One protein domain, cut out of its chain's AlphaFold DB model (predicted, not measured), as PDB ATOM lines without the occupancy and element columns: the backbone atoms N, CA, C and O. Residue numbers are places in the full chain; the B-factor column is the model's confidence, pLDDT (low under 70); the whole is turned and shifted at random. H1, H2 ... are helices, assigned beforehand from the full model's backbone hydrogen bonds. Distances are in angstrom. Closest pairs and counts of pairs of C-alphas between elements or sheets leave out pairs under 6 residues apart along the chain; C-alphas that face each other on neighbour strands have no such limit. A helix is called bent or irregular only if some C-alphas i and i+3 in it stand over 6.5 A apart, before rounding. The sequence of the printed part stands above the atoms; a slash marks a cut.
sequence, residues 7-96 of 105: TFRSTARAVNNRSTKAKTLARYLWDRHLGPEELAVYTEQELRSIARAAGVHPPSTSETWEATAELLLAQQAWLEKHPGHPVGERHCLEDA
ATOM      1  N   THR A   7      11.651  11.701  78.622       51.38
ATOM      2  CA  THR A   7      10.621  11.085  79.479       51.38
ATOM      3  C   THR A   7      10.429   9.586  79.202       51.38
ATOM      4  O   THR A   7      10.061   8.835  80.103       51.38
ATOM      5  N   PHE A   8      10.771   9.099  78.003       44.19
ATOM      6  CA  PHE A   8      10.595   7.687  77.624       44.19
ATOM      7  C   PHE A   8      11.709   6.750  78.120       44.19
ATOM      8  O   PHE A   8      11.534   5.534  78.146       44.19
ATOM      9  N   ARG A   9      12.858   7.291  78.547       40.72
ATOM     10  CA  ARG A   9      14.000   6.483  79.011       40.72
ATOM     11  C   ARG A   9      13.930   6.144  80.508       40.72
ATOM     12  O   ARG A   9      14.541   5.171  80.946       40.72
ATOM     13  N   SER A  10      13.157   6.907  81.284       46.19
ATOM     14  CA  SER A  10      12.993   6.704  82.733       46.19
ATOM     15  C   SER A  10      11.920   5.677  83.104       46.19
ATOM     16  O   SER A  10      11.943   5.156  84.217       46.19
ATOM     17  N   THR A  11      11.008   5.327  82.197       49.22
ATOM     18  CA  THR A  11       9.921   4.371  82.470       49.22
ATOM     19  C   THR A  11      10.400   2.920  82.479       49.22
ATOM     20  O   THR A  11      10.091   2.196  83.419       49.22
ATOM     21  N   ALA A  12      11.243   2.492  81.535       50.06
ATOM     22  CA  ALA A  12      11.701   1.095  81.467       50.06
ATOM     23  C   ALA A  12      12.583   0.680  82.664       50.06
ATOM     24  O   ALA A  12      12.421  -0.401  83.231       50.06
ATOM     25  N   ARG A  13      13.490   1.562  83.115       44.53
ATOM     26  CA  ARG A  13      14.347   1.287  84.283       44.53
ATOM     27  C   ARG A  13      13.562   1.345  85.594       44.53
ATOM     28  O   ARG A  13      13.875   0.594  86.514       44.53
ATOM     29  N   ALA A  14      12.533   2.194  85.673       47.50
ATOM     30  CA  ALA A  14      11.626   2.231  86.814       47.50
ATOM     31  C   ALA A  14      10.788   0.947  86.916       47.50
ATOM     32  O   ALA A  14      10.682   0.399  88.009       47.50
ATOM     33  N   VAL A  15      10.272   0.429  85.796       51.25
ATOM     34  CA  VAL A  15       9.507  -0.831  85.742       51.25
ATOM     35  C   VAL A  15      10.382  -2.029  86.122       51.25
ATOM     36  O   VAL A  15      10.031  -2.762  87.040       51.25
ATOM     37  N   ASN A  16      11.583  -2.167  85.548       55.97
ATOM     38  CA  ASN A  16      12.490  -3.274  85.889       55.97
ATOM     39  C   ASN A  16      12.898  -3.269  87.377       55.97
ATOM     40  O   ASN A  16      13.041  -4.315  88.018       55.97
ATOM     41  N   ASN A  17      13.070  -2.075  87.953       61.75
ATOM     42  CA  ASN A  17      13.383  -1.929  89.369       61.75
ATOM     43  C   ASN A  17      12.171  -2.248  90.265       61.75
ATOM     44  O   ASN A  17      12.363  -2.764  91.362       61.75
ATOM     45  N   ARG A  18      10.935  -1.980  89.814       66.81
ATOM     46  CA  ARG A  18       9.700  -2.379  90.520       66.81
ATOM     47  C   ARG A  18       9.530  -3.892  90.524       66.81
ATOM     48  O   ARG A  18       9.338  -4.448  91.599       66.81
ATOM     49  N   SER A  19       9.701  -4.556  89.380       67.81
ATOM     50  CA  SER A  19       9.605  -6.017  89.295       67.81
ATOM     51  C   SER A  19      10.635  -6.686  90.201       67.81
ATOM     52  O   SER A  19      10.292  -7.570  90.973       67.81
ATOM     53  N   THR A  20      11.882  -6.203  90.219       75.25
ATOM     54  CA  THR A  20      12.917  -6.731  91.127       75.25
ATOM     55  C   THR A  20      12.523  -6.580  92.604       75.25
ATOM     56  O   THR A  20      12.707  -7.503  93.392       75.25
ATOM     57  N   LYS A  21      11.928  -5.442  92.986       76.12
ATOM     58  CA  LYS A  21      11.443  -5.206  94.357       76.12
ATOM     59  C   LYS A  21      10.273  -6.114  94.720       76.12
ATOM     60  O   LYS A  21      10.302  -6.705  95.792       76.12
ATOM     61  N   ALA A  22       9.286  -6.242  93.832       81.19
ATOM     62  CA  ALA A  22       8.154  -7.146  94.018       81.19
ATOM     63  C   ALA A  22       8.636  -8.592  94.190       81.19
ATOM     64  O   ALA A  22       8.179  -9.297  95.083       81.19
ATOM     65  N   LYS A  23       9.657  -8.992  93.420       80.69
ATOM     66  CA  LYS A  23      10.306 -10.297  93.547       80.69
ATOM     67  C   LYS A  23      10.936 -10.519  94.928       80.69
ATOM     68  O   LYS A  23      10.692 -11.545  95.562       80.69
ATOM     69  N   THR A  24      11.708  -9.550  95.427       83.44
ATOM     70  CA  THR A  24      12.295  -9.613  96.779       83.44
ATOM     71  C   THR A  24      11.224  -9.657  97.872       83.44
ATOM     72  O   THR A  24      11.356 -10.435  98.815       83.44
ATOM     73  N   LEU A  25      10.159  -8.857  97.744       84.19
ATOM     74  CA  LEU A  25       9.049  -8.829  98.700       84.19
ATOM     75  C   LEU A  25       8.299 -10.161  98.729       84.19
ATOM     76  O   LEU A  25       8.133 -10.734  99.802       84.19
ATOM     77  N   ALA A  26       7.912 -10.684  97.563       84.12
ATOM     78  CA  ALA A  26       7.210 -11.959  97.446       84.12
ATOM     79  C   ALA A  26       8.029 -13.096  98.066       84.12
ATOM     80  O   ALA A  26       7.494 -13.895  98.824       84.12
ATOM     81  N   ARG A  27       9.350 -13.115  97.845       81.06
ATOM     82  CA  ARG A  27      10.241 -14.088  98.489       81.06
ATOM     83  C   ARG A  27      10.258 -13.967 100.008       81.06
ATOM     84  O   ARG A  27      10.181 -14.979 100.695       81.06
ATOM     85  N   TYR A  28      10.381 -12.749 100.525       84.00
ATOM     86  CA  TYR A  28      10.402 -12.512 101.967       84.00
ATOM     87  C   TYR A  28       9.090 -12.941 102.643       84.00
ATOM     88  O   TYR A  28       9.103 -13.497 103.738       84.00
ATOM     89  N   LEU A  29       7.960 -12.700 101.981       83.81
ATOM     90  CA  LEU A  29       6.640 -13.117 102.451       83.81
ATOM     91  C   LEU A  29       6.487 -14.639 102.394       83.81
ATOM     92  O   LEU A  29       6.078 -15.249 103.379       83.81
ATOM     93  N   TRP A  30       6.905 -15.252 101.288       81.06
ATOM     94  CA  TRP A  30       6.864 -16.698 101.097       81.06
ATOM     95  C   TRP A  30       7.693 -17.462 102.139       81.06
ATOM     96  O   TRP A  30       7.215 -18.434 102.718       81.06
ATOM     97  N   ASP A  31       8.909 -16.991 102.442       80.56
ATOM     98  CA  ASP A  31       9.768 -17.553 103.501       80.56
ATOM     99  C   ASP A  31       9.064 -17.580 104.872       80.56
ATOM    100  O   ASP A  31       9.227 -18.512 105.664       80.56
ATOM    101  N   ARG A  32       8.202 -16.588 105.114       80.19
ATOM    102  CA  ARG A  32       7.441 -16.414 106.354       80.19
ATOM    103  C   ARG A  32       6.059 -17.062 106.343       80.19
ATOM    104  O   ARG A  32       5.330 -16.876 107.311       80.19
ATOM    105  N   HIS A  33       5.715 -17.829 105.304       77.81
ATOM    106  CA  HIS A  33       4.374 -18.403 105.101       77.81
ATOM    107  C   HIS A  33       3.263 -17.343 105.043       77.81
ATOM    108  O   HIS A  33       2.131 -17.593 105.445       77.81
ATOM    109  N   LEU A  34       3.587 -16.147 104.546       80.44
ATOM    110  CA  LEU A  34       2.619 -15.073 104.354       80.44
ATOM    111  C   LEU A  34       2.054 -15.134 102.935       80.44
ATOM    112  O   LEU A  34       2.794 -15.084 101.949       80.44
ATOM    113  N   GLY A  35       0.731 -15.257 102.855       76.25
ATOM    114  CA  GLY A  35      -0.013 -15.369 101.606       76.25
ATOM    115  C   GLY A  35      -0.480 -14.023 101.032       76.25
ATOM    116  O   GLY A  35      -0.376 -12.979 101.677       76.25
ATOM    117  N   PRO A  36      -1.037 -14.037  99.810       76.25
ATOM    118  CA  PRO A  36      -1.636 -12.868  99.170       76.25
ATOM    119  C   PRO A  36      -2.888 -12.378  99.917       76.25
ATOM    120  O   PRO A  36      -3.169 -11.184  99.915       76.25
ATOM    121  N   GLU A  37      -3.607 -13.277 100.593       79.12
ATOM    122  CA  GLU A  37      -4.745 -12.942 101.458       79.12
ATOM    123  C   GLU A  37      -4.330 -12.086 102.660       79.12
ATOM    124  O   GLU A  37      -4.930 -11.044 102.899       79.12
ATOM    125  N   GLU A  38      -3.234 -12.443 103.335       80.12
ATOM    126  CA  GLU A  38      -2.658 -11.650 104.429       80.12
ATOM    127  C   GLU A  38      -2.235 -10.262 103.934       80.12
ATOM    128  O   GLU A  38      -2.445  -9.249 104.601       80.12
ATOM    129  N   LEU A  39      -1.704 -10.203 102.709       78.75
ATOM    130  CA  LEU A  39      -1.303  -8.957 102.071       78.75
ATOM    131  C   LEU A  39      -2.466  -7.983 101.872       78.75
ATOM    132  O   LEU A  39      -2.284  -6.778 102.043       78.75
ATOM    133  N   ALA A  40      -3.643  -8.504 101.521       78.44
ATOM    134  CA  ALA A  40      -4.856  -7.713 101.336       78.44
ATOM    135  C   ALA A  40      -5.416  -7.170 102.662       78.44
ATOM    136  O   ALA A  40      -6.166  -6.193 102.657       78.44
ATOM    137  N   VAL A  41      -5.046  -7.782 103.791       82.88
ATOM    138  CA  VAL A  41      -5.463  -7.369 105.140       82.88
ATOM    139  C   VAL A  41      -4.468  -6.383 105.766       82.88
ATOM    140  O   VAL A  41      -4.850  -5.578 106.621       82.88
ATOM    141  N   TYR A  42      -3.197  -6.396 105.348       83.00
ATOM    142  CA  TYR A  42      -2.181  -5.508 105.908       83.00
ATOM    143  C   TYR A  42      -2.446  -4.028 105.628       83.00
ATOM    144  O   TYR A  42      -2.717  -3.591 104.510       83.00
ATOM    145  N   THR A  43      -2.279  -3.218 106.673       83.44
ATOM    146  CA  THR A  43      -2.299  -1.760 106.544       83.44
ATOM    147  C   THR A  43      -1.027  -1.261 105.856       83.44
ATOM    148  O   THR A  43       0.018  -1.911 105.888       83.44
ATOM    149  N   GLU A  44      -1.054  -0.044 105.309       80.12
ATOM    150  CA  GLU A  44       0.142   0.578 104.724       80.12
ATOM    151  C   GLU A  44       1.348   0.631 105.682       80.12
ATOM    152  O   GLU A  44       2.496   0.643 105.235       80.12
ATOM    153  N   GLN A  45       1.111   0.712 106.995       83.00
ATOM    154  CA  GLN A  45       2.173   0.707 108.004       83.00
ATOM    155  C   GLN A  45       2.852  -0.663 108.094       83.00
ATOM    156  O   GLN A  45       4.083  -0.731 108.064       83.00
ATOM    157  N   GLU A  46       2.063  -1.736 108.104       85.75
ATOM    158  CA  GLU A  46       2.558  -3.115 108.095       85.75
ATOM    159  C   GLU A  46       3.320  -3.410 106.803       85.75
ATOM    160  O   GLU A  46       4.458  -3.874 106.839       85.75
ATOM    161  N   LEU A  47       2.762  -3.016 105.656       83.62
ATOM    162  CA  LEU A  47       3.420  -3.131 104.353       83.62
ATOM    163  C   LEU A  47       4.778  -2.404 104.335       83.62
ATOM    164  O   LEU A  47       5.792  -2.952 103.898       83.62
ATOM    165  N   ARG A  48       4.852  -1.181 104.877       84.50
ATOM    166  CA  ARG A  48       6.126  -0.450 105.015       84.50
ATOM    167  C   ARG A  48       7.112  -1.180 105.930       84.50
ATOM    168  O   ARG A  48       8.299  -1.215 105.607       84.50
ATOM    169  N   SER A  49       6.639  -1.752 107.034       85.50
ATOM    170  CA  SER A  49       7.452  -2.542 107.966       85.50
ATOM    171  C   SER A  49       8.031  -3.788 107.286       85.50
ATOM    172  O   SER A  49       9.241  -4.015 107.324       85.50
ATOM    173  N   ILE A  50       7.196  -4.523 106.548       85.38
ATOM    174  CA  ILE A  50       7.583  -5.686 105.740       85.38
ATOM    175  C   ILE A  50       8.633  -5.295 104.704       85.38
ATOM    176  O   ILE A  50       9.674  -5.941 104.618       85.38
ATOM    177  N   ALA A  51       8.411  -4.214 103.952       84.50
ATOM    178  CA  ALA A  51       9.365  -3.774 102.941       84.50
ATOM    179  C   ALA A  51      10.731  -3.440 103.549       84.50
ATOM    180  O   ALA A  51      11.762  -3.863 103.026       84.50
ATOM    181  N   ARG A  52      10.743  -2.747 104.694       83.75
ATOM    182  CA  ARG A  52      11.974  -2.451 105.435       83.75
ATOM    183  C   ARG A  52      12.676  -3.718 105.903       83.75
ATOM    184  O   ARG A  52      13.888  -3.821 105.734       83.75
ATOM    185  N   ALA A  53      11.929  -4.668 106.451       84.75
ATOM    186  CA  ALA A  53      12.478  -5.925 106.931       84.75
ATOM    187  C   ALA A  53      12.999  -6.818 105.786       84.75
ATOM    188  O   ALA A  53      13.989  -7.521 105.962       84.75
ATOM    189  N   ALA A  54      12.414  -6.704 104.590       82.12
ATOM    190  CA  ALA A  54      12.905  -7.312 103.355       82.12
ATOM    191  C   ALA A  54      14.105  -6.567 102.727       82.12
ATOM    192  O   ALA A  54      14.592  -6.964 101.669       82.12
ATOM    193  N   GLY A  55      14.573  -5.460 103.321       80.69
ATOM    194  CA  GLY A  55      15.660  -4.635 102.777       80.69
ATOM    195  C   GLY A  55      15.268  -3.809 101.543       80.69
ATOM    196  O   GLY A  55      16.126  -3.252 100.857       80.69
ATOM    197  N   VAL A  56      13.972  -3.703 101.248       81.12
ATOM    198  CA  VAL A  56      13.432  -2.967 100.106       81.12
ATOM    199  C   VAL A  56      13.014  -1.565 100.556       81.12
ATOM    200  O   VAL A  56      12.321  -1.378 101.553       81.12
ATOM    201  N   HIS A  57      13.415  -0.537  99.800       72.19
ATOM    202  CA  HIS A  57      12.855   0.804  99.999       72.19
ATOM    203  C   HIS A  57      11.331   0.742  99.849       72.19
ATOM    204  O   HIS A  57      10.892   0.282  98.790       72.19
ATOM    205  N   PRO A  58      10.556   1.198 100.854       61.22
ATOM    206  CA  PRO A  58       9.114   1.019 100.872       61.22
ATOM    207  C   PRO A  58       8.525   1.585  99.581       61.22
ATOM    208  O   PRO A  58       8.711   2.777  99.312       61.22
ATOM    209  N   PRO A  59       7.881   0.750  98.748       64.06
ATOM    210  CA  PRO A  59       7.216   1.260  97.570       64.06
ATOM    211  C   PRO A  59       6.069   2.154  98.042       64.06
ATOM    212  O   PRO A  59       5.232   1.742  98.841       64.06
ATOM    213  N   SER A  60       6.049   3.400  97.573       61.44
ATOM    214  CA  SER A  60       4.961   4.343  97.869       61.44
ATOM    215  C   SER A  60       3.687   4.050  97.067       61.44
ATOM    216  O   SER A  60       2.739   4.822  97.152       61.44
ATOM    217  N   THR A  61       3.667   2.983  96.265       65.12
ATOM    218  CA  THR A  61       2.599   2.682  95.307       65.12
ATOM    219  C   THR A  61       2.052   1.271  95.479       65.12
ATOM    220  O   THR A  61       2.813   0.300  95.519       65.12
ATOM    221  N   SER A  62       0.720   1.175  95.487       72.81
ATOM    222  CA  SER A  62      -0.056  -0.072  95.510       72.81
ATOM    223  C   SER A  62       0.315  -1.020  94.366       72.81
ATOM    224  O   SER A  62       0.386  -2.220  94.589       72.81
ATOM    225  N   GLU A  63       0.711  -0.483  93.206       76.12
ATOM    226  CA  GLU A  63       1.200  -1.230  92.031       76.12
ATOM    227  C   GLU A  63       2.276  -2.283  92.369       76.12
ATOM    228  O   GLU A  63       2.289  -3.374  91.811       76.12
ATOM    229  N   THR A  64       3.210  -1.972  93.281       81.50
ATOM    230  CA  THR A  64       4.273  -2.935  93.645       81.50
ATOM    231  C   THR A  64       3.742  -4.048  94.547       81.50
ATOM    232  O   THR A  64       4.222  -5.179  94.475       81.50
ATOM    233  N   TRP A  65       2.761  -3.737  95.393       81.38
ATOM    234  CA  TRP A  65       2.120  -4.707  96.275       81.38
ATOM    235  C   TRP A  65       1.148  -5.607  95.513       81.38
ATOM    236  O   TRP A  65       1.155  -6.807  95.761       81.38
ATOM    237  N   GLU A  66       0.417  -5.074  94.530       82.94
ATOM    238  CA  GLU A  66      -0.372  -5.873  93.581       82.94
ATOM    239  C   GLU A  66       0.513  -6.867  92.834       82.94
ATOM    240  O   GLU A  66       0.280  -8.069  92.936       82.94
ATOM    241  N   ALA A  67       1.606  -6.403  92.219       81.69
ATOM    242  CA  ALA A  67       2.552  -7.303  91.562       81.69
ATOM    243  C   ALA A  67       3.104  -8.360  92.537       81.69
ATOM    244  O   ALA A  67       3.251  -9.522  92.185       81.69
ATOM    245  N   THR A  68       3.378  -7.989  93.792       83.69
ATOM    246  CA  THR A  68       3.817  -8.943  94.828       83.69
ATOM    247  C   THR A  68       2.750 -10.007  95.117       83.69
ATOM    248  O   THR A  68       3.084 -11.186  95.230       83.69
ATOM    249  N   ALA A  69       1.476  -9.620  95.213       84.06
ATOM    250  CA  ALA A  69       0.362 -10.536  95.438       84.06
ATOM    251  C   ALA A  69       0.135 -11.481  94.247       84.06
ATOM    252  O   ALA A  69      -0.048 -12.680  94.450       84.06
ATOM    253  N   GLU A  70       0.212 -10.975  93.012       83.25
ATOM    254  CA  GLU A  70       0.110 -11.791  91.794       83.25
ATOM    255  C   GLU A  70       1.210 -12.856  91.733       83.25
ATOM    256  O   GLU A  70       0.944 -14.022  91.437       83.25
ATOM    257  N   LEU A  71       2.441 -12.475  92.087       81.50
ATOM    258  CA  LEU A  71       3.577 -13.390  92.174       81.50
ATOM    259  C   LEU A  71       3.342 -14.499  93.216       81.50
ATOM    260  O   LEU A  71       3.620 -15.665  92.939       81.50
ATOM    261  N   LEU A  72       2.799 -14.158  94.391       82.25
ATOM    262  CA  LEU A  72       2.466 -15.128  95.443       82.25
ATOM    263  C   LEU A  72       1.334 -16.078  95.030       82.25
ATOM    264  O   LEU A  72       1.414 -17.275  95.297       82.25
ATOM    265  N   LEU A  73       0.291 -15.567  94.371       83.62
ATOM    266  CA  LEU A  73      -0.817 -16.379  93.856       83.62
ATOM    267  C   LEU A  73      -0.333 -17.375  92.803       83.62
ATOM    268  O   LEU A  73      -0.666 -18.555  92.859       83.62
ATOM    269  N   ALA A  74       0.485 -16.912  91.861       80.12
ATOM    270  CA  ALA A  74       1.025 -17.771  90.823       80.12
ATOM    271  C   ALA A  74       2.012 -18.810  91.397       80.12
ATOM    272  O   ALA A  74       1.985 -19.962  90.967       80.12
ATOM    273  N   GLN A  75       2.783 -18.463  92.437       76.62
ATOM    274  CA  GLN A  75       3.604 -19.427  93.181       76.62
ATOM    275  C   GLN A  75       2.757 -20.514  93.866       76.62
ATOM    276  O   GLN A  75       3.120 -21.691  93.797       76.62
ATOM    277  N   GLN A  76       1.634 -20.148  94.499       80.31
ATOM    278  CA  GLN A  76       0.702 -21.120  95.089       80.31
ATOM    279  C   GLN A  76       0.100 -22.036  94.028       80.31
ATOM    280  O   GLN A  76       0.224 -23.253  94.141       80.31
ATOM    281  N   ALA A  77      -0.449 -21.461  92.957       80.81
ATOM    282  CA  ALA A  77      -1.040 -22.219  91.857       80.81
ATOM    283  C   ALA A  77      -0.033 -23.175  91.200       80.81
ATOM    284  O   ALA A  77      -0.401 -24.245  90.707       80.81
ATOM    285  N   TRP A  78       1.248 -22.804  91.178       76.56
ATOM    286  CA  TRP A  78       2.314 -23.684  90.724       76.56
ATOM    287  C   TRP A  78       2.553 -24.844  91.696       76.56
ATOM    288  O   TRP A  78       2.628 -25.991  91.268       76.56
ATOM    289  N   LEU A  79       2.603 -24.591  93.005       74.69
ATOM    290  CA  LEU A  79       2.786 -25.655  93.998       74.69
ATOM    291  C   LEU A  79       1.614 -26.627  94.078       74.69
ATOM    292  O   LEU A  79       1.836 -27.819  94.279       74.69
ATOM    293  N   GLU A  80       0.394 -26.148  93.849       79.12
ATOM    294  CA  GLU A  80      -0.780 -27.010  93.692       79.12
ATOM    295  C   GLU A  80      -0.620 -27.981  92.510       79.12
ATOM    296  O   GLU A  80      -1.044 -29.134  92.583       79.12
ATOM    297  N   LYS A  81       0.032 -27.540  91.426       74.50
ATOM    298  CA  LYS A  81       0.321 -28.361  90.237       74.50
ATOM    299  C   LYS A  81       1.572 -29.227  90.387       74.50
ATOM    300  O   LYS A  81       1.699 -30.231  89.688       74.50
ATOM    301  N   HIS A  82       2.481 -28.856  91.285       72.06
ATOM    302  CA  HIS A  82       3.760 -29.525  91.520       72.06
ATOM    303  C   HIS A  82       3.927 -29.927  92.998       72.06
ATOM    304  O   HIS A  82       4.876 -29.485  93.662       72.06
ATOM    305  N   PRO A  83       3.035 -30.785  93.535       69.88
ATOM    306  CA  PRO A  83       3.113 -31.219  94.922       69.88
ATOM    307  C   PRO A  83       4.412 -32.002  95.156       69.88
ATOM    308  O   PRO A  83       4.697 -32.982  94.470       69.88
ATOM    309  N   GLY A  84       5.213 -31.562  96.127       66.94
ATOM    310  CA  GLY A  84       6.484 -32.208  96.477       66.94
ATOM    311  C   GLY A  84       7.702 -31.718  95.693       66.94
ATOM    312  O   GLY A  84       8.778 -32.297  95.833       66.94
ATOM    313  N   HIS A  85       7.581 -30.651  94.892       59.81
ATOM    314  CA  HIS A  85       8.767 -30.032  94.310       59.81
ATOM    315  C   HIS A  85       9.584 -29.330  95.413       59.81
ATOM    316  O   HIS A  85       9.037 -28.467  96.105       59.81
ATOM    317  N   PRO A  86      10.906 -29.574  95.528       59.50
ATOM    318  CA  PRO A  86      11.779 -28.925  96.525       59.50
ATOM    319  C   PRO A  86      11.927 -27.408  96.312       59.50
ATOM    320  O   PRO A  86      12.593 -26.718  97.071       59.50
ATOM    321  N   VAL A  87      11.295 -26.871  95.269       56.34
ATOM    322  CA  VAL A  87      11.206 -25.432  95.006       56.34
ATOM    323  C   VAL A  87      10.092 -24.783  95.833       56.34
ATOM    324  O   VAL A  87      10.182 -23.605  96.162       56.34
ATOM    325  N   GLY A  88       9.098 -25.571  96.259       51.06
ATOM    326  CA  GLY A  88       8.163 -25.187  97.315       51.06
ATOM    327  C   GLY A  88       8.788 -25.168  98.701       51.06
ATOM    328  O   GLY A  88       8.287 -24.488  99.597       51.06
ATOM    329  N   GLU A  89       9.915 -25.857  98.888       52.91
ATOM    330  CA  GLU A  89      10.700 -25.718 100.103       52.91
ATOM    331  C   GLU A  89      11.478 -24.407 100.042       52.91
ATOM    332  O   GLU A  89      12.479 -24.302  99.340       52.91
ATOM    333  N   ARG A  90      10.938 -23.420 100.773       55.50
ATOM    334  CA  ARG A  90      11.477 -22.227 101.474       55.50
ATOM    335  C   ARG A  90      12.809 -21.577 101.044       55.50
ATOM    336  O   ARG A  90      12.991 -20.391 101.276       55.50
ATOM    337  N   HIS A  91      13.725 -22.290 100.400       47.56
ATOM    338  CA  HIS A  91      15.058 -21.846 100.012       47.56
ATOM    339  C   HIS A  91      15.309 -21.761  98.491       47.56
ATOM    340  O   HIS A  91      16.277 -21.110  98.101       47.56
ATOM    341  N   CYS A  92      14.466 -22.339  97.621       50.50
ATOM    342  CA  CYS A  92      14.761 -22.467  96.175       50.50
ATOM    343  C   CYS A  92      13.965 -21.536  95.227       50.50
ATOM    344  O   CYS A  92      13.769 -21.840  94.051       50.50
ATOM    345  N   LEU A  93      13.518 -20.370  95.704       53.50
ATOM    346  CA  LEU A  93      12.725 -19.418  94.902       53.50
ATOM    347  C   LEU A  93      13.501 -18.764  93.743       53.50
ATOM    348  O   LEU A  93      12.919 -18.407  92.722       53.50
ATOM    349  N   GLU A  94      14.822 -18.611  93.882       52.19
ATOM    350  CA  GLU A  94      15.681 -18.095  92.804       52.19
ATOM    351  C   GLU A  94      15.724 -19.015  91.584       52.19
ATOM    352  O   GLU A  94      15.980 -18.539  90.480       52.19
ATOM    353  N   ASP A  95      15.493 -20.309  91.788       48.25
ATOM    354  CA  ASP A  95      15.487 -21.313  90.733       48.25
ATOM    355  C   ASP A  95      14.077 -21.457  90.142       48.25
ATOM    356  O   ASP A  95      13.928 -21.421  88.924       48.25
ATOM    357  N   ALA A  96      13.029 -21.441  90.981       50.81
ATOM    358  CA  ALA A  96      11.616 -21.425  90.559       50.81
ATOM    359  C   ALA A  96      11.347 -20.424  89.431       50.81
ATOM    360  O   ALA A  96      10.812 -20.755  88.374       50.81
TER     361      ALA A  96
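Overview. This is residues 7 to 96 of the 105 residues of an uncharacterized protein of Arthrobacter rhombi (UniProt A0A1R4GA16). Two long helices, H1 and H4, run the same way and cross at a steep angle, the second part of H1 meeting the first part of H4; the short helices H2 and H3 lie to one side of this crossing, H2 packed on H4 and H3 close to H1. The first residues of H1, 7 to 14, stick out from the body, and after H4 a long loop folds back and brings the small helix H5 close to H1. The printed part has 90 residues with five named helices, in the order H1, H2, H3, H4, H5, and no named strand; the class is all helix. The whole is compact, with a radius of gyration of the C-alphas of 13.7 A, but elongated in outline, spanning 46 by 29 by 19 A.

Along the chain. The longest helix, H1, holds residues 7 to 31 and measures 37.4 A from first to last C-alpha, from C-alpha 7 at (10.621, 11.085, 79.479) to C-alpha 31 at (9.768, -17.553, 103.501). It is neither bent nor irregular, but only just: C-alphas 9 and 12 are 6.4 A apart. The next in length, H4, holds residues 62 to 81 and measures 28.8 A; its C-alpha 62 is at (-0.056, -0.072, 95.510). H3, residues 44 to 53, is 14.1 A long, and H2, residues 36 to 41, is 9.0 A long. H5, residues 93 to 96, is 4.9 A long and ends with C-alpha 96 at (11.616, -21.425, 90.559).

Arrangement. H1 and H4 touch, with 17 pairs of C-alphas within 8 A; the closest C-alphas are those of Ala 22 and Thr 68, 4.8 A apart. They run the same way at a steep tilt of 49 degrees, and H4 touches H1 with residues 64 to 72 alone. H4 touches H2 with residues 65 to 73 alone; the closest C-alphas of the two, those of Pro 36 and Ala 69, are 4.8 A apart. These two run opposite ways at a steep tilt of 39 degrees. H1 and H2 are near each other, with 5 pairs of C-alphas within 10 A. H3 is close to H1 but not clearly touching it, and the two are about perpendicular, at 82 degrees; their closest C-alphas, those of Leu 25 and Ala 51, are 6.6 A apart. H2 and H3 are close but not clearly touching, with the C-alphas of Leu 39 and Leu 47 the closest at 7.8 A, and they run opposite ways at a steep tilt of 49 degrees. H5 is close to H1 but not clearly touching it, the closest C-alphas being those of Arg 27 and Leu 93, 6.9 A apart. H3 and H4 are apart, but only just, with their closest C-alphas 8.3 A apart; H4 and H5 are apart too. In H2, H3 and H4 every O i to N i+4 pair is within hydrogen-bond range; in H1 18 of 21 are, and H5 is too short for such a pair.

Size, cuts and confidence. The two C-alphas farthest apart are those of Thr 7 and Gly 84, at 46.7 A. Without residues 7 to 14, which stand free, the body spans 36 by 26 by 19 A. The printed part has no cut. The links from H1 to H2 and from H2 to H3 are tight, the one from H3 to H4 is short, and the one from H4 to H5 is long, with 11 residues. The mean pLDDT of the printed part is 71.8, and it is under 70 at residues 7 to 19, 58 to 61 and 83 to 96.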